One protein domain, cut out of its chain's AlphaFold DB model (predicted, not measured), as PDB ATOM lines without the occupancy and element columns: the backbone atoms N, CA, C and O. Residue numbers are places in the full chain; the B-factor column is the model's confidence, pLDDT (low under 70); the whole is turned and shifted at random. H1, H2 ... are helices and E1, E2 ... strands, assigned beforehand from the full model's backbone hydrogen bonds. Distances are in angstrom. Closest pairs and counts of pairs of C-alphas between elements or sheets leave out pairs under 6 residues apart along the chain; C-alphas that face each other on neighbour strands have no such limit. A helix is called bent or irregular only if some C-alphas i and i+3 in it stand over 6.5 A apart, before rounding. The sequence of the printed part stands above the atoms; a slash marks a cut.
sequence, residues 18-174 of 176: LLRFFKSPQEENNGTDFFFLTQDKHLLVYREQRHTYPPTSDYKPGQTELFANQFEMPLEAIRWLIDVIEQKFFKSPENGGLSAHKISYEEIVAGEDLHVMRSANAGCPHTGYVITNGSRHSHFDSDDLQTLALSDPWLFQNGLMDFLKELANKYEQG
ATOM      1  N   LEU A  18       4.780  25.038 -12.862       96.94
ATOM      2  CA  LEU A  18       5.319  24.565 -11.586       96.94
ATOM      3  C   LEU A  18       5.445  23.039 -11.612       96.94
ATOM      4  O   LEU A  18       4.442  22.331 -11.671       96.94
ATOM      5  N   LEU A  19       6.676  22.542 -11.524       97.12
ATOM      6  CA  LEU A  19       6.975  21.115 -11.439       97.12
ATOM      7  C   LEU A  19       6.921  20.618 -10.002       97.12
ATOM      8  O   LEU A  19       6.364  19.557  -9.719       97.12
ATOM      9  N   ARG A  20       7.549  21.366  -9.086       96.25
ATOM     10  CA  ARG A  20       7.603  20.994  -7.676       96.25
ATOM     11  C   ARG A  20       7.898  22.178  -6.775       96.25
ATOM     12  O   ARG A  20       8.624  23.099  -7.134       96.25
ATOM     13  N   PHE A  21       7.355  22.094  -5.571       94.38
ATOM     14  CA  PHE A  21       7.641  22.998  -4.473       94.38
ATOM     15  C   PHE A  21       8.344  22.228  -3.353       94.38
ATOM     16  O   PHE A  21       7.893  21.143  -2.972       94.38
ATOM     17  N   PHE A  22       9.423  22.796  -2.818       90.12
ATOM     18  CA  PHE A  22      10.108  22.293  -1.631       90.12
ATOM     19  C   PHE A  22      10.188  23.396  -0.579       90.12
ATOM     20  O   PHE A  22      10.571  24.524  -0.883       90.12
ATOM     21  N   LYS A  23       9.907  23.046   0.676       86.81
ATOM     22  CA  LYS A  23      10.391  23.828   1.817       86.81
ATOM     23  C   LYS A  23      11.776  23.323   2.181       86.81
ATOM     24  O   LYS A  23      11.993  22.110   2.176       86.81
ATOM     25  N   SER A  24      12.689  24.237   2.500       71.81
ATOM     26  CA  SER A  24      14.012  23.878   3.001       71.81
ATOM     27  C   SER A  24      13.863  22.921   4.183       71.81
ATOM     28  O   SER A  24      13.121  23.228   5.122       71.81
ATOM     29  N   PRO A  25      14.557  21.773   4.162       62.72
ATOM     30  CA  PRO A  25      14.501  20.799   5.243       62.72
ATOM     31  C   PRO A  25      15.224  21.260   6.521       62.72
ATOM     32  O   PRO A  25      15.107  20.592   7.545       62.72
ATOM     33  N   GLN A  26      15.945  22.389   6.498       60.34
ATOM     34  CA  GLN A  26      16.633  22.951   7.660       60.34
ATOM     35  C   GLN A  26      16.389  24.464   7.772       60.34
ATOM     36  O   GLN A  26      16.807  25.226   6.903       60.34
ATOM     37  N   GLU A  27      15.661  24.885   8.810       52.81
ATOM     38  CA  GLU A  27      16.121  25.793   9.879       52.81
ATOM     39  C   GLU A  27      14.931  26.267  10.726       52.81
ATOM     40  O   GLU A  27      13.910  26.719  10.208       52.81
ATOM     41  N   GLU A  28      15.089  26.198  12.049       49.44
ATOM     42  CA  GLU A  28      14.074  26.541  13.052       49.44
ATOM     43  C   GLU A  28      13.659  28.023  13.060       49.44
ATOM     44  O   GLU A  28      12.774  28.375  13.831       49.44
ATOM     45  N   ASN A  29      14.233  28.900  12.221       42.78
ATOM     46  CA  ASN A  29      13.891  30.327  12.268       42.78
ATOM     47  C   ASN A  29      13.833  31.116  10.952       42.78
ATOM     48  O   ASN A  29      13.464  32.278  11.030       42.78
ATOM     49  N   ASN A  30      14.113  30.568   9.763       56.69
ATOM     50  CA  ASN A  30      14.019  31.336   8.503       56.69
ATOM     51  C   ASN A  30      13.840  30.402   7.289       56.69
ATOM     52  O   ASN A  30      14.765  30.187   6.503       56.69
ATOM     53  N   GLY A  31      12.648  29.812   7.156       72.25
ATOM     54  CA  GLY A  31      12.329  28.882   6.070       72.25
ATOM     55  C   GLY A  31      12.659  29.462   4.689       72.25
ATOM     56  O   GLY A  31      12.311  30.603   4.383       72.25
ATOM     57  N   THR A  32      13.347  28.666   3.872       85.06
ATOM     58  CA  THR A  32      13.564  28.960   2.452       85.06
ATOM     59  C   THR A  32      12.601  28.113   1.632       85.06
ATOM     60  O   THR A  32      12.534  26.901   1.828       85.06
ATOM     61  N   ASP A  33      11.872  28.738   0.722       91.38
ATOM     62  CA  ASP A  33      10.954  28.084  -0.199       91.38
ATOM     63  C   ASP A  33      11.612  27.992  -1.587       91.38
ATOM     64  O   ASP A  33      12.218  28.951  -2.070       91.38
ATOM     65  N   PHE A  34      11.513  26.824  -2.222       93.88
ATOM     66  CA  PHE A  34      12.064  26.549  -3.548       93.88
ATOM     67  C   PHE A  34      10.956  26.141  -4.515       93.88
ATOM     68  O   PHE A  34      10.178  25.222  -4.247       93.88
ATOM     69  N   PHE A  35      10.936  26.787  -5.675       96.44
ATOM     70  CA  PHE A  35       9.996  26.550  -6.759       96.44
ATOM     71  C   PHE A  35      10.779  26.067  -7.975       96.44
ATOM     72  O   PHE A  35      11.559  26.818  -8.559       96.44
ATOM     73  N   PHE A  36      10.571  24.807  -8.343       97.56
ATOM     74  CA  PHE A  36      11.104  24.216  -9.565       97.56
ATOM     75  C   PHE A  36      10.058  24.387 -10.652       97.56
ATOM     76  O   PHE A  36       8.953  23.849 -10.549       97.56
ATOM     77  N   LEU A  37      10.401  25.162 -11.669       97.94
ATOM     78  CA  LEU A  37       9.514  25.574 -12.743       97.94
ATOM     79  C   LEU A  37      10.148  25.210 -14.082       97.94
ATOM     80  O   LEU A  37      11.371  25.179 -14.199       97.94
ATOM     81  N   THR A  38       9.333  25.006 -15.108       97.00
ATOM     82  CA  THR A  38       9.813  25.036 -16.493       97.00
ATOM     83  C   THR A  38       9.311  26.271 -17.207       97.00
ATOM     84  O   THR A  38       8.200  26.750 -16.962       97.00
ATOM     85  N   GLN A  39      10.149  26.773 -18.105       95.88
ATOM     86  CA  GLN A  39       9.759  27.686 -19.167       95.88
ATOM     87  C   GLN A  39      10.535  27.270 -20.419       95.88
ATOM     88  O   GLN A  39      11.765  27.224 -20.402       95.88
ATOM     89  N   ASP A  40       9.817  26.952 -21.495       94.00
ATOM     90  CA  ASP A  40      10.388  26.420 -22.736       94.00
ATOM     91  C   ASP A  40      11.279  25.186 -22.489       94.00
ATOM     92  O   ASP A  40      10.794  24.154 -22.027       94.00
ATOM     93  N   LYS A  41      12.579  25.269 -22.799       95.62
ATOM     94  CA  LYS A  41      13.552  24.180 -22.618       95.62
ATOM     95  C   LYS A  41      14.434  24.353 -21.379       95.62
ATOM     96  O   LYS A  41      15.485  23.718 -21.293       95.62
ATOM     97  N   HIS A  42      14.019  25.181 -20.422       97.69
ATOM     98  CA  HIS A  42      14.815  25.511 -19.241       97.69
ATOM     99  C   HIS A  42      14.112  25.135 -17.945       97.69
ATOM    100  O   HIS A  42      12.902  25.307 -17.788       97.69
ATOM    101  N   LEU A  43      14.915  24.640 -17.005       98.25
ATOM    102  CA  LEU A  43      14.565  24.573 -15.598       98.25
ATOM    103  C   LEU A  43      14.877  25.924 -14.960       98.25
ATOM    104  O   LEU A  43      16.002  26.416 -15.053       98.25
ATOM    105  N   LEU A  44      13.891  26.477 -14.266       98.19
ATOM    106  CA  LEU A  44      14.027  27.637 -13.400       98.19
ATOM    107  C   LEU A  44      13.884  27.151 -11.955       98.19
ATOM    108  O   LEU A  44      12.904  26.491 -11.606       98.19
ATOM    109  N   VAL A  45      14.849  27.488 -11.109       97.50
ATOM    110  CA  VAL A  45      14.802  27.245  -9.667       97.50
ATOM    111  C   VAL A  45      14.752  28.594  -8.975       97.50
ATOM    112  O   VAL A  45      15.777  29.250  -8.782       97.50
ATOM    113  N   TYR A  46      13.544  29.017  -8.618       96.56
ATOM    114  CA  TYR A  46      13.341  30.218  -7.823       96.56
ATOM    115  C   TYR A  46      13.406  29.866  -6.338       96.56
ATOM    116  O   TYR A  46      12.761  28.922  -5.877       96.56
ATOM    117  N   ARG A  47      14.196  30.631  -5.593       92.56
ATOM    118  CA  ARG A  47      14.412  30.493  -4.156       92.56
ATOM    119  C   ARG A  47      13.958  31.774  -3.484       92.56
ATOM    120  O   ARG A  47      14.446  32.837  -3.852       92.56
ATOM    121  N   GLU A  48      13.140  31.672  -2.445       91.25
ATOM    122  CA  GLU A  48      12.853  32.795  -1.551       91.25
ATOM    123  C   GLU A  48      13.137  32.442  -0.093       91.25
ATOM    124  O   GLU A  48      12.800  31.361   0.382       91.25
ATOM    125  N   GLN A  49      13.763  33.359   0.630       87.88
ATOM    126  CA  GLN A  49      14.080  33.230   2.043       87.88
ATOM    127  C   GLN A  49      13.580  34.460   2.780       87.88
ATOM    128  O   GLN A  49      13.889  35.592   2.412       87.88
ATOM    129  N   ARG A  50      12.849  34.237   3.870       86.06
ATOM    130  CA  ARG A  50      12.527  35.305   4.818       86.06
ATOM    131  C   ARG A  50      13.636  35.388   5.846       86.06
ATOM    132  O   ARG A  50      14.036  34.361   6.377       86.06
ATOM    133  N   HIS A  51      14.111  36.590   6.123       83.88
ATOM    134  CA  HIS A  51      15.083  36.849   7.172       83.88
ATOM    135  C   HIS A  51      14.543  37.923   8.099       83.88
ATOM    136  O   HIS A  51      14.296  39.044   7.664       83.88
ATOM    137  N   THR A  52      14.371  37.589   9.374       86.69
ATOM    138  CA  THR A  52      14.044  38.588  10.395       86.69
ATOM    139  C   THR A  52      15.301  38.969  11.157       86.69
ATOM    140  O   THR A  52      15.913  38.131  11.820       86.69
ATOM    141  N   TYR A  53      15.675  40.240  11.065       86.25
ATOM    142  CA  TYR A  53      16.796  40.790  11.808       86.25
ATOM    143  C   TYR A  53      16.480  40.801  13.309       86.25
ATOM    144  O   TYR A  53      15.356  41.137  13.703       86.25
ATOM    145  N   PRO A  54      17.458  40.490  14.178       88.44
ATOM    146  CA  PRO A  54      17.236  40.543  15.614       88.44
ATOM    147  C   PRO A  54      16.859  41.971  16.045       88.44
ATOM    148  O   PRO A  54      17.342  42.937  15.445       88.44
ATOM    149  N   PRO A  55      16.057  42.148  17.111       92.25
ATOM    150  CA  PRO A  55      15.730  43.475  17.646       92.25
ATOM    151  C   PRO A  55      16.955  44.311  18.046       92.25
ATOM    152  O   PRO A  55      16.855  45.521  18.184       92.25
ATOM    153  N   THR A  56      18.106  43.664  18.233       93.19
ATOM    154  CA  THR A  56      19.396  44.277  18.570       93.19
ATOM    155  C   THR A  56      20.267  44.587  17.349       93.19
ATOM    156  O   THR A  56      21.434  44.912  17.520       93.19
ATOM    157  N   SER A  57      19.771  44.404  16.119       90.25
ATOM    158  CA  SER A  57      20.543  44.695  14.905       90.25
ATOM    159  C   SER A  57      20.784  46.199  14.754       90.25
ATOM    160  O   SER A  57      19.837  46.977  14.818       90.25
ATOM    161  N   ASP A  58      22.021  46.596  14.453       91.81
ATOM    162  CA  ASP A  58      22.377  47.994  14.154       91.81
ATOM    163  C   ASP A  58      21.915  48.458  12.759       91.81
ATOM    164  O   ASP A  58      21.958  49.647  12.452       91.81
ATOM    165  N   TYR A  59      21.483  47.530  11.896       88.50
ATOM    166  CA  TYR A  59      21.063  47.836  10.528       88.50
ATOM    167  C   TYR A  59      19.542  47.973  10.412       88.50
ATOM    168  O   TYR A  59      19.040  49.027  10.020       88.50
ATOM    169  N   LYS A  60      18.794  46.914  10.752       87.44
ATOM    170  CA  LYS A  60      17.330  46.847  10.576       87.44
ATOM    171  C   LYS A  60      16.639  46.120  11.738       87.44
ATOM    172  O   LYS A  60      16.054  45.060  11.534       87.44
ATOM    173  N   PRO A  61      16.689  46.658  12.967       91.00
ATOM    174  CA  PRO A  61      16.239  45.951  14.164       91.00
ATOM    175  C   PRO A  61      14.770  45.524  14.076       91.00
ATOM    176  O   PRO A  61      13.877  46.353  13.906       91.00
ATOM    177  N   GLY A  62      14.527  44.215  14.186       89.62
ATOM    178  CA  GLY A  62      13.190  43.616  14.171       89.62
ATOM    179  C   GLY A  62      12.468  43.634  12.818       89.62
ATOM    180  O   GLY A  62      11.304  43.241  12.763       89.62
ATOM    181  N   GLN A  63      13.109  44.087  11.735       90.81
ATOM    182  CA  GLN A  63      12.501  44.071  10.403       90.81
ATOM    183  C   GLN A  63      12.661  42.697   9.747       90.81
ATOM    184  O   GLN A  63      13.644  41.992   9.984       90.81
ATOM    185  N   THR A  64      11.711  42.336   8.886       88.56
ATOM    186  CA  THR A  64      11.789  41.137   8.047       88.56
ATOM    187  C   THR A  64      12.036  41.535   6.600       88.56
ATOM    188  O   THR A  64      11.298  42.345   6.042       88.56
ATOM    189  N   GLU A  65      13.035  40.918   5.982       87.25
ATOM    190  CA  GLU A  65      13.314  41.021   4.555       87.25
ATOM    191  C   GLU A  65      13.045  39.707   3.834       87.25
ATOM    192  O   GLU A  65      13.088  38.624   4.424       87.25
ATOM    193  N   LEU A  66      12.749  39.825   2.540       86.62
ATOM    194  CA  LEU A  66      12.623  38.700   1.629       86.62
ATOM    195  C   LEU A  66      13.802  38.741   0.660       86.62
ATOM    196  O   LEU A  66      13.913  39.665  -0.143       86.62
ATOM    197  N   PHE A  67      14.654  37.730   0.733       87.38
ATOM    198  CA  PHE A  67      15.732  37.506  -0.219       87.38
ATOM    199  C   PHE A  67      15.259  36.510  -1.267       87.38
ATOM    200  O   PHE A  67      14.799  35.424  -0.911       87.38
ATOM    201  N   ALA A  68      15.353  36.878  -2.539       90.75
ATOM    202  CA  ALA A  68      14.907  36.046  -3.644       90.75
ATOM    203  C   ALA A  68      15.989  35.924  -4.713       90.75
ATOM    204  O   ALA A  68      16.591  36.917  -5.120       90.75
ATOM    205  N   ASN A  69      16.197  34.702  -5.194       92.31
ATOM    206  CA  ASN A  69      17.222  34.367  -6.171       92.31
ATOM    207  C   ASN A  69      16.599  33.440  -7.223       92.31
ATOM    208  O   ASN A  69      15.670  32.692  -6.916       92.31
ATOM    209  N   GLN A  70      17.143  33.432  -8.436       96.56
ATOM    210  CA  GLN A  70      16.745  32.490  -9.477       96.56
ATOM    211  C   GLN A  70      17.984  31.887 -10.133       96.56
ATOM    212  O   GLN A  70      18.904  32.609 -10.514       96.56
ATOM    213  N   PHE A  71      17.991  30.561 -10.232       97.81
ATOM    214  CA  PHE A  71      18.963  29.797 -10.998       97.81
ATOM    215  C   PHE A  71      18.276  29.183 -12.212       97.81
ATOM    216  O   PHE A  71      17.164  28.666 -12.106       97.81
ATOM    217  N   GLU A  72      18.941  29.221 -13.357       98.19
ATOM    218  CA  GLU A  72      18.404  28.735 -14.622       98.19
ATOM    219  C   GLU A  72      19.405  27.790 -15.276       98.19
ATOM    220  O   GLU A  72      20.604  28.062 -15.303       98.19
ATOM    221  N   MET A  73      18.916  26.692 -15.844       98.00
ATOM    222  CA  MET A  73      19.727  25.821 -16.696       98.00
ATOM    223  C   MET A  73      18.865  25.124 -17.752       98.00
ATOM    224  O   MET A  73      17.660  24.957 -17.542       98.00
ATOM    225  N   PRO A  74      19.447  24.682 -18.877       98.00
ATOM    226  CA  PRO A  74      18.739  23.850 -19.842       98.00
ATOM    227  C   PRO A  74      18.206  22.574 -19.177       98.00
ATOM    228  O   PRO A  74      18.884  21.972 -18.347       98.00
ATOM    229  N   LEU A  75      17.019  22.108 -19.565       98.06
ATOM    230  CA  LEU A  75      16.462  20.840 -19.069       98.06
ATOM    231  C   LEU A  75      17.361  19.643 -19.425       98.06
ATOM    232  O   LEU A  75      17.490  18.712 -18.633       98.06
ATOM    233  N   GLU A  76      18.058  19.716 -20.564       96.81
ATOM    234  CA  GLU A  76      19.098  18.757 -20.978       96.81
ATOM    235  C   GLU A  76      20.219  18.617 -19.935       96.81
ATOM    236  O   GLU A  76      20.792  17.539 -19.779       96.81
ATOM    237  N   ALA A  77      20.498  19.673 -19.165       98.25
ATOM    238  CA  ALA A  77      21.549  19.666 -18.158       98.25
ATOM    239  C   ALA A  77      21.179  18.931 -16.865       98.25
ATOM    240  O   ALA A  77      22.062  18.647 -16.059       98.25
ATOM    241  N   ILE A  78      19.907  18.565 -16.658       98.31
ATOM    242  CA  ILE A  78      19.509  17.815 -15.459       98.31
ATOM    243  C   ILE A  78      20.168  16.432 -15.455       98.31
ATOM    244  O   ILE A  78      20.718  16.023 -14.432       98.31
ATOM    245  N   ARG A  79      20.163  15.726 -16.597       98.31
ATOM    246  CA  ARG A  79      20.849  14.431 -16.728       98.31
ATOM    247  C   ARG A  79      22.339  14.576 -16.458       98.31
ATOM    248  O   ARG A  79      22.884  13.836 -15.645       98.31
ATOM    249  N   TRP A  80      22.963  15.565 -17.092       98.38
ATOM    250  CA  TRP A  80      24.377  15.864 -16.899       98.38
ATOM    251  C   TRP A  80      24.715  16.112 -15.423       98.38
ATOM    252  O   TRP A  80      25.662  15.525 -14.914       98.38
ATOM    253  N   LEU A  81      23.914  16.902 -14.702       98.44
ATOM    254  CA  LEU A  81      24.122  17.169 -13.277       98.44
ATOM    255  C   LEU A  81      24.092  15.881 -12.438       98.44
ATOM    256  O   LEU A  81      24.947  15.685 -11.571       98.44
ATOM    257  N   ILE A  82      23.117  15.003 -12.697       98.31
ATOM    258  CA  ILE A  82      22.998  13.703 -12.019       98.31
ATOM    259  C   ILE A  82      24.247  12.862 -12.292       98.31
ATOM    260  O   ILE A  82      24.867  12.355 -11.355       98.31
ATOM    261  N   ASP A  83      24.656  12.766 -13.557       97.75
ATOM    262  CA  ASP A  83      25.822  11.988 -13.967       97.75
ATOM    263  C   ASP A  83      27.118  12.568 -13.390       97.75
ATOM    264  O   ASP A  83      27.994  11.822 -12.960       97.75
ATOM    265  N   VAL A  84      27.253  13.888 -13.298       97.69
ATOM    266  CA  VAL A  84      28.402  14.522 -12.644       97.69
ATOM    267  C   VAL A  84      28.477  14.099 -11.177       97.69
ATOM    268  O   VAL A  84      29.523  13.638 -10.719       97.69
ATOM    269  N   ILE A  85      27.374  14.171 -10.435       97.19
ATOM    270  CA  ILE A  85      27.355  13.771  -9.023       97.19
ATOM    271  C   ILE A  85      27.682  12.275  -8.875       97.19
ATOM    272  O   ILE A  85      28.594  11.905  -8.133       97.19
ATOM    273  N   GLU A  86      27.002  11.407  -9.621       96.62
ATOM    274  CA  GLU A  86      27.128   9.954  -9.457       96.62
ATOM    275  C   GLU A  86      28.399   9.364 -10.073       96.62
ATOM    276  O   GLU A  86      28.944   8.383  -9.567       96.62
ATOM    277  N   GLN A  87      28.883   9.926 -11.177       95.44
ATOM    278  CA  GLN A  87      30.007   9.371 -11.930       95.44
ATOM    279  C   GLN A  87      31.314  10.096 -11.625       95.44
ATOM    280  O   GLN A  87      32.362   9.455 -11.653       95.44
ATOM    281  N   LYS A  88      31.280  11.403 -11.335       95.81
ATOM    282  CA  LYS A  88      32.494  12.193 -11.069       95.81
ATOM    283  C   LYS A  88      32.797  12.288  -9.582       95.81
ATOM    284  O   LYS A  88      33.943  12.067  -9.201       95.81
ATOM    285  N   PHE A  89      31.801  12.567  -8.743       95.19
ATOM    286  CA  PHE A  89      32.037  12.768  -7.309       95.19
ATOM    287  C   PHE A  89      31.984  11.485  -6.472       95.19
ATOM    288  O   PHE A  89      32.691  11.399  -5.471       95.19
ATOM    289  N   PHE A  90      31.179  10.488  -6.851       94.19
ATOM    290  CA  PHE A  90      31.058   9.250  -6.061       94.19
ATOM    291  C   PHE A  90      32.066   8.162  -6.427       94.19
ATOM    292  O   PHE A  90      32.352   7.288  -5.607       94.19
ATOM    293  N   LYS A  91      32.596   8.182  -7.651       94.06
ATOM    294  CA  LYS A  91      33.560   7.181  -8.108       94.06
ATOM    295  C   LYS A  91      34.985   7.609  -7.805       94.06
ATOM    296  O   LYS A  91      35.303   8.792  -7.734       94.06
ATOM    297  N   SER A  92      35.858   6.621  -7.675       91.69
ATOM    298  CA  SER A  92      37.295   6.849  -7.614       91.69
ATOM    299  C   SER A  92      37.864   7.243  -8.988       91.69
ATOM    300  O   SER A  92      37.244   6.929 -10.015       91.69
ATOM    301  N   PRO A  93      39.037   7.906  -9.040       92.94
ATOM    302  CA  PRO A  93      39.667   8.304 -10.299       92.94
ATOM    303  C   PRO A  93      39.822   7.149 -11.300       92.94
ATOM    304  O   PRO A  93      39.537   7.307 -12.485       92.94
ATOM    305  N   GLU A  94      40.215   5.962 -10.829       93.94
ATOM    306  CA  GLU A  94      40.398   4.766 -11.659       93.94
ATOM    307  C   GLU A  94      39.093   4.225 -12.265       93.94
ATOM    308  O   GLU A  94      39.131   3.515 -13.268       93.94
ATOM    309  N   ASN A  95      37.941   4.603 -11.705       93.38
ATOM    310  CA  ASN A  95      36.611   4.235 -12.193       93.38
ATOM    311  C   ASN A  95      35.898   5.393 -12.921       93.38
ATOM    312  O   ASN A  95      34.678   5.350 -13.102       93.38
ATOM    313  N   GLY A  96      36.637   6.427 -13.342       91.12
ATOM    314  CA  GLY A  96      36.106   7.572 -14.093       91.12
ATOM    315  C   GLY A  96      35.650   8.761 -13.238       91.12
ATOM    316  O   GLY A  96      35.085   9.715 -13.786       91.12
ATOM    317  N   GLY A  97      35.914   8.703 -11.929       95.06
ATOM    318  CA  GLY A  97      35.722   9.797 -10.983       95.06
ATOM    319  C   GLY A  97      36.704  10.954 -11.169       95.06
ATOM    320  O   GLY A  97      37.617  10.906 -11.998       95.06
ATOM    321  N   LEU A  98      36.527  12.014 -10.382       93.25
ATOM    322  CA  LEU A  98      37.463  13.138 -10.350       93.25
ATOM    323  C   LEU A  98      38.834  12.695  -9.842       93.25
ATOM    324  O   LEU A  98      38.945  11.879  -8.932       93.25
ATOM    325  N   SER A  99      39.892  13.283 -10.406       91.50
ATOM    326  CA  SER A  99      41.253  13.096  -9.905       91.50
ATOM    327  C   SER A  99      41.373  13.564  -8.455       91.50
ATOM    328  O   SER A  99      40.696  14.511  -8.043       91.50
ATOM    329  N   ALA A 100      42.314  12.979  -7.711       81.88
ATOM    330  CA  ALA A 100      42.679  13.484  -6.392       81.88
ATOM    331  C   ALA A 100      42.926  15.007  -6.449       81.88
ATOM    332  O   ALA A 100      43.516  15.512  -7.405       81.88
ATOM    333  N   HIS A 101      42.443  15.726  -5.433       84.69
ATOM    334  CA  HIS A 101      42.506  17.190  -5.295       84.69
ATOM    335  C   HIS A 101      41.581  18.022  -6.199       84.69
ATOM    336  O   HIS A 101      41.577  19.245  -6.068       84.69
ATOM    337  N   LYS A 102      40.752  17.413  -7.059       92.69
ATOM    338  CA  LYS A 102      39.668  18.143  -7.732       92.69
ATOM    339  C   LYS A 102      38.387  18.082  -6.910       92.69
ATOM    340  O   LYS A 102      37.898  17.005  -6.591       92.69
ATOM    341  N   ILE A 103      37.839  19.256  -6.605       92.12
ATOM    342  CA  ILE A 103      36.552  19.413  -5.911       92.12
ATOM    343  C   ILE A 103      35.453  19.931  -6.838       92.12
ATOM    344  O   ILE A 103      34.366  20.254  -6.370       92.12
ATOM    345  N   SER A 104      35.730  20.046  -8.134       96.50
ATOM    346  CA  SER A 104      34.794  20.609  -9.091       96.50
ATOM    347  C   SER A 104      34.922  20.014 -10.492       96.50
ATOM    348  O   SER A 104      35.938  19.398 -10.833       96.50
ATOM    349  N   TYR A 105      33.860  20.180 -11.276       97.81
ATOM    350  CA  TYR A 105      33.729  19.730 -12.658       97.81
ATOM    351  C   TYR A 105      32.932  20.768 -13.459       97.81
ATOM    352  O   TYR A 105      31.925  21.264 -12.962       97.81
ATOM    353  N   GLU A 106      33.376  21.085 -14.673       97.31
ATOM    354  CA  GLU A 106      32.720  22.025 -15.596       97.31
ATOM    355  C   GLU A 106      32.538  21.401 -16.976       97.31
ATOM    356  O   GLU A 106      33.350  20.573 -17.399       97.31
ATOM    357  N   GLU A 107      31.473  21.799 -17.670       97.88
ATOM    358  CA  GLU A 107      31.196  21.387 -19.042       97.88
ATOM    359  C   GLU A 107      30.237  22.367 -19.733       97.88
ATOM    360  O   GLU A 107      29.383  22.978 -19.092       97.88
ATOM    361  N   ILE A 108      30.340  22.467 -21.061       98.31
ATOM    362  CA  ILE A 108      29.340  23.158 -21.878       98.31
ATOM    363  C   ILE A 108      28.194  22.190 -22.173       98.31
ATOM    364  O   ILE A 108      28.378  21.216 -22.903       98.31
ATOM    365  N   VAL A 109      26.995  22.489 -21.675       97.69
ATOM    366  CA  VAL A 109      25.800  21.656 -21.857       97.69
ATOM    367  C   VAL A 109      24.704  22.472 -22.523       97.69
ATOM    368  O   VAL A 109      24.319  23.529 -22.033       97.69
ATOM    369  N   ALA A 110      24.221  22.005 -23.678       96.25
ATOM    370  CA  ALA A 110      23.232  22.717 -24.498       96.25
ATOM    371  C   ALA A 110      23.604  24.193 -24.790       96.25
ATOM    372  O   ALA A 110      22.740  25.054 -24.952       96.25
ATOM    373  N   GLY A 111      24.909  24.479 -24.880       96.81
ATOM    374  CA  GLY A 111      25.445  25.815 -25.142       96.81
ATOM    375  C   GLY A 111      25.608  26.712 -23.911       96.81
ATOM    376  O   GLY A 111      25.922  27.885 -24.095       96.81
ATOM    377  N   GLU A 112      25.423  26.192 -22.695       98.00
ATOM    378  CA  GLU A 112      25.635  26.924 -21.440       98.00
ATOM    379  C   GLU A 112      26.785  26.319 -20.628       98.00
ATOM    380  O   GLU A 112      26.935  25.102 -20.559       98.00
ATOM    381  N   ASP A 113      27.602  27.188 -20.036       98.06
ATOM    382  CA  ASP A 113      28.743  26.837 -19.187       98.06
ATOM    383  C   ASP A 113      28.279  26.524 -17.766       98.06
ATOM    384  O   ASP A 113      27.838  27.415 -17.034       98.06
ATOM    385  N   LEU A 114      28.332  25.244 -17.393       98.56
ATOM    386  CA  LEU A 114      27.850  24.757 -16.111       98.56
ATOM    387  C   LEU A 114      28.989  24.177 -15.285       98.56
ATOM    388  O   LEU A 114      29.764  23.339 -15.745       98.56
ATOM    389  N   HIS A 115      29.019  24.563 -14.014       98.25
ATOM    390  CA  HIS A 115      30.009  24.123 -13.041       98.25
ATOM    391  C   HIS A 115      29.332  23.490 -11.835       98.25
ATOM    392  O   HIS A 115      28.354  24.023 -11.318       98.25
ATOM    393  N   VAL A 116      29.869  22.370 -11.359       98.38
ATOM    394  CA  VAL A 116      29.464  21.731 -10.104       98.38
ATOM    395  C   VAL A 116      30.677  21.656  -9.197       98.38
ATOM    396  O   VAL A 116      31.703  21.081  -9.558       98.38
ATOM    397  N   MET A 117      30.551  22.191  -7.987       97.31
ATOM    398  CA  MET A 117      31.592  22.160  -6.968       97.31
ATOM    399  C   MET A 117      31.083  21.494  -5.695       97.31
ATOM    400  O   MET A 117      29.994  21.793  -5.209       97.31
ATOM    401  N   ARG A 118      31.907  20.635  -5.098       96.19
ATOM    402  CA  ARG A 118      31.698  20.123  -3.747       96.19
ATOM    403  C   ARG A 118      31.968  21.237  -2.734       96.19
ATOM    404  O   ARG A 118      33.073  21.769  -2.692       96.19
ATOM    405  N   SER A 119      30.987  21.560  -1.898       94.19
ATOM    406  CA  SER A 119      31.093  22.615  -0.881       94.19
ATOM    407  C   SER A 119      30.931  22.051   0.527       94.19
ATOM    408  O   SER A 119      30.117  21.155   0.760       94.19
ATOM    409  N   ALA A 120      31.688  22.603   1.479       90.56
ATOM    410  CA  ALA A 120      31.518  22.333   2.907       90.56
ATOM    411  C   ALA A 120      30.338  23.108   3.531       90.56
ATOM    412  O   ALA A 120      29.902  22.774   4.628       90.56
ATOM    413  N   ASN A 121      29.836  24.131   2.834       87.12
ATOM    414  CA  ASN A 121      28.699  24.957   3.228       87.12
ATOM    415  C   ASN A 121      27.825  25.189   1.989       87.12
ATOM    416  O   ASN A 121      28.039  26.123   1.213       87.12
ATOM    417  N   ALA A 122      26.897  24.267   1.745       86.81
ATOM    418  CA  ALA A 122      25.991  24.312   0.603       86.81
ATOM    419  C   ALA A 122      24.665  24.966   1.011       86.81
ATOM    420  O   ALA A 122      23.644  24.300   1.171       86.81
ATOM    421  N   GLY A 123      24.705  26.287   1.211       77.12
ATOM    422  CA  GLY A 123      23.535  27.093   1.586       77.12
ATOM    423  C   GLY A 123      23.054  26.885   3.027       77.12
ATOM    424  O   GLY A 123      22.050  27.469   3.421       77.12
ATOM    425  N   CYS A 124      23.758  26.058   3.796       76.00
ATOM    426  CA  CYS A 124      23.526  25.751   5.203       76.00
ATOM    427  C   CYS A 124      24.804  25.104   5.784       76.00
ATOM    428  O   CYS A 124      25.690  24.727   5.008       76.00
ATOM    429  N   PRO A 125      24.910  24.903   7.114       84.00
ATOM    430  CA  PRO A 125      26.043  24.239   7.781       84.00
ATOM    431  C   PRO A 125      26.217  22.740   7.449       84.00
ATOM    432  O   PRO A 125      26.644  21.949   8.291       84.00
ATOM    433  N   HIS A 126      25.873  22.330   6.231       86.44
ATOM    434  CA  HIS A 126      26.026  20.990   5.703       86.44
ATOM    435  C   HIS A 126      26.851  21.003   4.418       86.44
ATOM    436  O   HIS A 126      26.802  21.935   3.607       86.44
ATOM    437  N   THR A 127      27.575  19.906   4.217       93.00
ATOM    438  CA  THR A 127      28.216  19.622   2.940       93.00
ATOM    439  C   THR A 127      27.175  19.447   1.840       93.00
ATOM    440  O   THR A 127      26.017  19.107   2.092       93.00
ATOM    441  N   GLY A 128      27.584  19.693   0.603       95.25
ATOM    442  CA  GLY A 128      26.702  19.593  -0.547       95.25
ATOM    443  C   GLY A 128      27.403  19.968  -1.838       95.25
ATOM    444  O   GLY A 128      28.630  19.890  -1.950       95.25
ATOM    445  N   TYR A 129      26.610  20.379  -2.812       96.69
ATOM    446  CA  TYR A 129      27.070  20.822  -4.116       96.69
ATOM    447  C   TYR A 129      26.608  22.251  -4.366       96.69
ATOM    448  O   TYR A 129      25.502  22.623  -3.989       96.69
ATOM    449  N   VAL A 130      27.452  23.053  -4.998       97.12
ATOM    450  CA  VAL A 130      27.064  24.340  -5.570       97.12
ATOM    451  C   VAL A 130      27.141  24.193  -7.076       97.12
ATOM    452  O   VAL A 130      28.172  23.775  -7.600       97.12
ATOM    453  N   ILE A 131      26.033  24.495  -7.740       97.88
ATOM    454  CA  ILE A 131      25.949  24.551  -9.191       97.88
ATOM    455  C   ILE A 131      26.024  26.016  -9.584       97.88
ATOM    456  O   ILE A 131      25.288  26.827  -9.025       97.88
ATOM    457  N   THR A 132      26.879  26.339 -10.542       98.31
ATOM    458  CA  THR A 132      27.005  27.682 -11.106       98.31
ATOM    459  C   THR A 132      26.705  27.615 -12.591       98.31
ATOM    460  O   THR A 132      27.204  26.728 -13.281       98.31
ATOM    461  N   ASN A 133      25.906  28.558 -13.083       98.31
ATOM    462  CA  ASN A 133      25.747  28.776 -14.512       98.31
ATOM    463  C   ASN A 133      26.592  29.985 -14.918       98.31
ATOM    464  O   ASN A 133      26.193  31.129 -14.707       98.31
ATOM    465  N   GLY A 134      27.764  29.720 -15.490       97.19
ATOM    466  CA  GLY A 134      28.713  30.733 -15.951       97.19
ATOM    467  C   GLY A 134      28.224  31.534 -17.155       97.19
ATOM    468  O   GLY A 134      28.780  32.580 -17.471       97.19
ATOM    469  N   SER A 135      27.160  31.078 -17.817       97.19
ATOM    470  CA  SER A 135      26.522  31.812 -18.910       97.19
ATOM    471  C   SER A 135      25.437  32.777 -18.431       97.19
ATOM    472  O   SER A 135      24.888  33.513 -19.246       97.19
ATOM    473  N   ARG A 136      25.093  32.800 -17.137       95.94
ATOM    474  CA  ARG A 136      23.961  33.589 -16.636       95.94
ATOM    475  C   ARG A 136      24.325  34.423 -15.425       95.94
ATOM    476  O   ARG A 136      24.957  33.943 -14.488       95.94
ATOM    477  N   HIS A 137      23.821  35.651 -15.423       95.44
ATOM    478  CA  HIS A 137      24.004  36.592 -14.329       95.44
ATOM    479  C   HIS A 137      22.828  36.557 -13.352       95.44
ATOM    480  O   HIS A 137      21.694  36.219 -13.716       95.44
ATOM    481  N   SER A 138      23.116  36.865 -12.093       93.81
ATOM    482  CA  SER A 138      22.115  36.953 -11.039       93.81
ATOM    483  C   SER A 138      21.106  38.065 -11.342       93.81
ATOM    484  O   SER A 138      21.436  39.124 -11.868       93.81
ATOM    485  N   HIS A 139      19.846  37.819 -10.980       92.06
ATOM    486  CA  HIS A 139      18.770  38.815 -11.072       92.06
ATOM    487  C   HIS A 139      18.895  39.926 -10.027       92.06
ATOM    488  O   HIS A 139      18.230  40.951 -10.134       92.06
ATOM    489  N   PHE A 140      19.721  39.709  -9.001       87.75
ATOM    490  CA  PHE A 140      19.968  40.678  -7.938       87.75
ATOM    491  C   PHE A 140      21.181  41.567  -8.236       87.75
ATOM    492  O   PHE A 140      21.119  42.772  -8.008       87.75
ATOM    493  N   ASP A 141      22.257  40.974  -8.756       88.75
ATOM    494  CA  ASP A 141      23.507  41.659  -9.086       88.75
ATOM    495  C   ASP A 141      24.050  41.120 -10.416       88.75
ATOM    496  O   ASP A 141      24.337  39.931 -10.545       88.75
ATOM    497  N   SER A 142      24.176  41.989 -11.419       89.44
ATOM    498  CA  SER A 142      24.647  41.591 -12.746       89.44
ATOM    499  C   SER A 142      26.131  41.231 -12.787       89.44
ATOM    500  O   SER A 142      26.558  40.624 -13.765       89.44
ATOM    501  N   ASP A 143      26.918  41.589 -11.771       92.62
ATOM    502  CA  ASP A 143      28.327  41.194 -11.688       92.62
ATOM    503  C   ASP A 143      28.487  39.755 -11.162       92.62
ATOM    504  O   ASP A 143      29.512  39.112 -11.404       92.62
ATOM    505  N   ASP A 144      27.446  39.210 -10.524       94.31
ATOM    506  CA  ASP A 144      27.418  37.849  -9.995       94.31
ATOM    507  C   ASP A 144      26.835  36.844 -10.994       94.31
ATOM    508  O   ASP A 144      25.916  37.131 -11.766       94.31
ATOM    509  N   LEU A 145      27.329  35.606 -10.928       96.75
ATOM    510  CA  LEU A 145      26.781  34.468 -11.668       96.75
ATOM    511  C   LEU A 145      25.617  33.818 -10.916       96.75
ATOM    512  O   LEU A 145      25.534  33.852  -9.686       96.75
ATOM    513  N   GLN A 146      24.727  33.150 -11.651       97.25
ATOM    514  CA  GLN A 146      23.660  32.367 -11.030       97.25
ATOM    515  C   GLN A 146      24.227  31.129 -10.338       97.25
ATOM    516  O   GLN A 146      24.925  30.322 -10.955       97.25
ATOM    517  N   THR A 147      23.863  30.938  -9.067       96.25
ATOM    518  CA  THR A 147      24.263  29.771  -8.277       96.25
ATOM    519  C   THR A 147      23.080  29.107  -7.582       96.25
ATOM    520  O   THR A 147      22.114  29.759  -7.178       96.25
ATOM    521  N   LEU A 148      23.167  27.790  -7.420       95.19
ATOM    522  CA  LEU A 148      22.221  26.979  -6.665       95.19
ATOM    523  C   LEU A 148      22.982  26.043  -5.728       95.19
ATOM    524  O   LEU A 148      23.735  25.176  -6.168       95.19
ATOM    525  N   ALA A 149      22.765  26.209  -4.426       93.62
ATOM    526  CA  ALA A 149      23.344  25.347  -3.408       93.62
ATOM    527  C   ALA A 149      22.390  24.199  -3.050       93.62
ATOM    528  O   ALA A 149      21.229  24.426  -2.712       93.62
ATOM    529  N   LEU A 150      22.902  22.973  -3.108       92.81
ATOM    530  CA  LEU A 150      22.194  21.724  -2.857       92.81
ATOM    531  C   LEU A 150      22.891  20.968  -1.719       92.81
ATOM    532  O   LEU A 150      23.924  20.333  -1.936       92.81
ATOM    533  N   SER A 151      22.355  21.040  -0.501       92.44
ATOM    534  CA  SER A 151      22.910  20.307   0.643       92.44
ATOM    535  C   SER A 151      22.712  18.794   0.502       92.44
ATOM    536  O   SER A 151      21.733  18.345  -0.095       92.44
ATOM    537  N   ASP A 152      23.612  17.988   1.073       93.81
ATOM    538  CA  ASP A 152      23.487  16.525   1.044       93.81
ATOM    539  C   ASP A 152      22.173  16.019   1.654       93.81
ATOM    540  O   ASP A 152      21.559  15.138   1.045       93.81
ATOM    541  N   PRO A 153      21.689  16.537   2.807       91.31
ATOM    542  CA  PRO A 153      20.389  16.131   3.327       91.31
ATOM    543  C   PRO A 153      19.266  16.407   2.326       91.31
ATOM    544  O   PRO A 153      18.461  15.522   2.039       91.31
ATOM    545  N   TRP A 154      19.251  17.596   1.719       89.50
ATOM    546  CA  TRP A 154      18.206  17.939   0.764       89.50
ATOM    547  C   TRP A 154      18.267  17.051  -0.484       89.50
ATOM    548  O   TRP A 154      17.249  16.499  -0.909       89.50
ATOM    549  N   LEU A 155      19.478  16.855  -1.012       92.62
ATOM    550  CA  LEU A 155      19.736  16.077  -2.213       92.62
ATOM    551  C   LEU A 155      19.398  14.592  -2.026       92.62
ATOM    552  O   LEU A 155      18.669  14.034  -2.844       92.62
ATOM    553  N   PHE A 156      19.879  13.961  -0.952       93.31
ATOM    554  CA  PHE A 156      19.835  12.501  -0.791       93.31
ATOM    555  C   PHE A 156      18.793  11.990   0.208       93.31
ATOM    556  O   PHE A 156      18.405  10.830   0.119       93.31
ATOM    557  N   GLN A 157      18.339  12.810   1.159       90.50
ATOM    558  CA  GLN A 157      17.411  12.377   2.217       90.50
ATOM    559  C   GLN A 157      16.003  12.952   2.032       90.50
ATOM    560  O   GLN A 157      15.028  12.330   2.445       90.50
ATOM    561  N   ASN A 158      15.872  14.121   1.397       86.81
ATOM    562  CA  ASN A 158      14.586  14.805   1.220       86.81
ATOM    563  C   ASN A 158      14.034  14.732  -0.216       86.81
ATOM    564  O   ASN A 158      13.125  15.484  -0.572       86.81
ATOM    565  N   GLY A 159      14.547  13.801  -1.026       90.31
ATOM    566  CA  GLY A 159      13.957  13.413  -2.311       90.31
ATOM    567  C   GLY A 159      14.240  14.357  -3.481       90.31
ATOM    568  O   GLY A 159      13.602  14.216  -4.525       90.31
ATOM    569  N   LEU A 160      15.173  15.311  -3.350       94.50
ATOM    570  CA  LEU A 160      15.530  16.183  -4.471       94.50
ATOM    571  C   LEU A 160      16.227  15.399  -5.594       94.50
ATOM    572  O   LEU A 160      15.865  15.581  -6.751       94.50
ATOM    573  N   MET A 161      17.170  14.499  -5.286       96.88
ATOM    574  CA  MET A 161      17.830  13.674  -6.309       96.88
ATOM    575  C   MET A 161      16.827  12.789  -7.060       96.88
ATOM    576  O   MET A 161      16.877  12.706  -8.286       96.88
ATOM    577  N   ASP A 162      15.882  12.172  -6.348       97.62
ATOM    578  CA  ASP A 162      14.837  11.350  -6.969       97.62
ATOM    579  C   ASP A 162      13.944  12.183  -7.893       97.62
ATOM    580  O   ASP A 162      13.657  11.771  -9.017       97.62
ATOM    581  N   PHE A 163      13.570  13.392  -7.459       97.88
ATOM    582  CA  PHE A 163      12.830  14.335  -8.292       97.88
ATOM    583  C   PHE A 163      13.612  14.739  -9.550       97.88
ATOM    584  O   PHE A 163      13.045  14.719 -10.640       97.88
ATOM    585  N   LEU A 164      14.904  15.065  -9.432       98.00
ATOM    586  CA  LEU A 164      15.740  15.418 -10.585       98.00
ATOM    587  C   LEU A 164      15.852  14.250 -11.575       98.00
ATOM    588  O   LEU A 164      15.750  14.461 -12.781       98.00
ATOM    589  N   LYS A 165      15.999  13.014 -11.083       98.56
ATOM    590  CA  LYS A 165      16.023  11.804 -11.924       98.56
ATOM    591  C   LYS A 165      14.705  11.576 -12.654       98.56
ATOM    592  O   LYS A 165      14.715  11.293 -13.850       98.56
ATOM    593  N   GLU A 166      13.577  11.704 -11.956       98.38
ATOM    594  CA  GLU A 166      12.249  11.604 -12.566       98.38
ATOM    595  C   GLU A 166      12.063  12.674 -13.649       98.38
ATOM    596  O   GLU A 166      11.591  12.377 -14.748       98.38
ATOM    597  N   LEU A 167      12.482  13.903 -13.352       98.25
ATOM    598  CA  LEU A 167      12.380  15.034 -14.259       98.25
ATOM    599  C   LEU A 167      13.232  14.844 -15.523       98.25
ATOM    600  O   LEU A 167      12.724  15.044 -16.627       98.25
ATOM    601  N   ALA A 168      14.484  14.399 -15.375       98.38
ATOM    602  CA  ALA A 168      15.355  14.070 -16.502       98.38
ATOM    603  C   ALA A 168      14.725  12.994 -17.400       98.38
ATOM    604  O   ALA A 168      14.640  13.180 -18.611       98.38
ATOM    605  N   ASN A 169      14.199  11.915 -16.806       98.38
ATOM    606  CA  ASN A 169      13.543  10.844 -17.558       98.38
ATOM    607  C   ASN A 169      12.319  11.354 -18.337       98.38
ATOM    608  O   ASN A 169      12.147  11.011 -19.506       98.38
ATOM    609  N   LYS A 170      11.468  12.177 -17.708       98.00
ATOM    610  CA  LYS A 170      10.289  12.764 -18.366       98.00
ATOM    611  C   LYS A 170      10.684  13.633 -19.555       98.00
ATOM    612  O   LYS A 170      10.083  13.504 -20.622       98.00
ATOM    613  N   TYR A 171      11.706  14.470 -19.384       97.75
ATOM    614  CA  TYR A 171      12.224  15.326 -20.448       97.75
ATOM    615  C   TYR A 171      12.799  14.512 -21.618       97.75
ATOM    616  O   TYR A 171      12.404  14.727 -22.761       97.75
ATOM    617  N   GLU A 172      13.652  13.521 -21.341       97.12
ATOM    618  CA  GLU A 172      14.253  12.637 -22.355       97.12
ATOM    619  C   GLU A 172      13.202  11.845 -23.152       97.12
ATOM    620  O   GLU A 172      13.392  11.556 -24.331       97.12
ATOM    621  N   GLN A 173      12.071  11.518 -22.522       97.50
ATOM    622  CA  GLN A 173      10.948  10.821 -23.151       97.50
ATOM    623  C   GLN A 173       9.960  11.763 -23.860       97.50
ATOM    624  O   GLN A 173       9.022  11.284 -24.495       97.50
ATOM    625  N   GLY A 174      10.130  13.085 -23.745       96.12
ATOM    626  CA  GLY A 174       9.196  14.073 -24.292       96.12
ATOM    627  C   GLY A 174       7.826  14.082 -23.602       96.12
ATOM    628  O   GLY A 174       6.823  14.393 -24.238       96.12
TER     629      GLY A 174
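This is residues 18 to 174 of the 176 residues of an uncharacterized protein of Cellvibrio sp. KY-GH-1 (UniProt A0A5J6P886). Two twisted sheets of four strands meet where the end of E4, an edge strand of the first, runs across one end of the second, from E8 past E7 and E6 to E5. H1 packs slantwise over one face of the second sheet, H3 packs on H1 and grazes the first sheet, and the far end of the long E3 and E4 hairpin, with residues 53 to 63, makes one end of the longest axis. The printed part has 157 residues, with three named helices and eight named strands in the order E1 E2 E3 E4 H1 E5 E6 E7 E8 H2 H3, and its class is mixed, helices and strands. Both sheets are antiparallel, in the orders E1 E2 E3 E4 and E5 E6 E7 E8. The whole is compact, with a radius of gyration of the C-alphas of 16.7 A, and spans 54 by 37 by 32 A.

E1, residues 18 to 23, begins with C-alpha 18 at (5.319, 24.565, -11.586). E2 is residues 32 to 39, 22.0 A from first to last C-alpha. E3, residues 42 to 52, measures 32.4 A and E4, residues 64 to 74, 33.5 A; C-alpha 64 is at (11.789, 41.137, 8.047). H1, residues 77 to 89, is 16.6 A long and neither bent nor irregular, but only just: C-alphas 86 and 89 are 6.1 A apart. E5 is residues 104 to 109, and E6, residues 112 to 119, is 21.7 A long. E7, residues 128 to 137, is 22.0 A long and bends by 83 degrees at residue 134. E8 is residues 145 to 151, 19.2 A long. H2, residues 152 to 157, measures 7.4 A. H3, residues 160 to 172, measures 18.3 A and ends with C-alpha 172 at (14.253, 12.637, -22.355).

E1 E2 E3 E4 is a meander, each strand the antiparallel neighbour of the one before. In the hairpin of E1 and E2, N 22 and O 34 are 2.9 A apart, within hydrogen-bond range, as are N 35 and O 46 of E2 and E3, at 2.8 A, and N 45 and O 71 of E3 and E4, at 2.8 A. H3 only grazes this sheet, with residues 160 to 167. E4 has 5 pairs of C-alphas within 8 A with E8, the closest being Phe 71 and Gln 146 at 5.4 A. E5 E6 E7 E8 is a second meander. Within hydrogen-bond range are N 107 and O 114 of E5 and E6, at 3.0 A, N 117 and O 130 of E6 and E7, at 2.9 A, and N 131 and O 148 of E7 and E8, at 2.9 A. H1 on one face of this sheet makes two layers, helix over sheet. Its height over the sheet is 9.1 A, over E5 and E6, slantwise to the strands at 38 degrees to E6 on the local plane. H2 only grazes the sheet. H1, with residues 78 to 82 alone, touches H3 at a steep tilt of 50 degrees, opposite ways; their closest C-alphas, of Arg 79 and Ala 168, are 5.5 A apart. H2 and H3 are close but not clearly touching, with the C-alphas of Leu 155 and Met 161 5.1 A apart. In H1, H2 and H3 every O i to N i+4 pair is within hydrogen-bond range.

The C-alphas farthest apart, of Pro 55 and Glu 94, are 54.5 A from each other. The printed part, residues 18 to 174, has no cut. The links from E3 to E4, 11 residues, and from H1 to E5, 14 residues, are long. The mean pLDDT of the printed part is 92.0, and residues 25 to 30 are under 70.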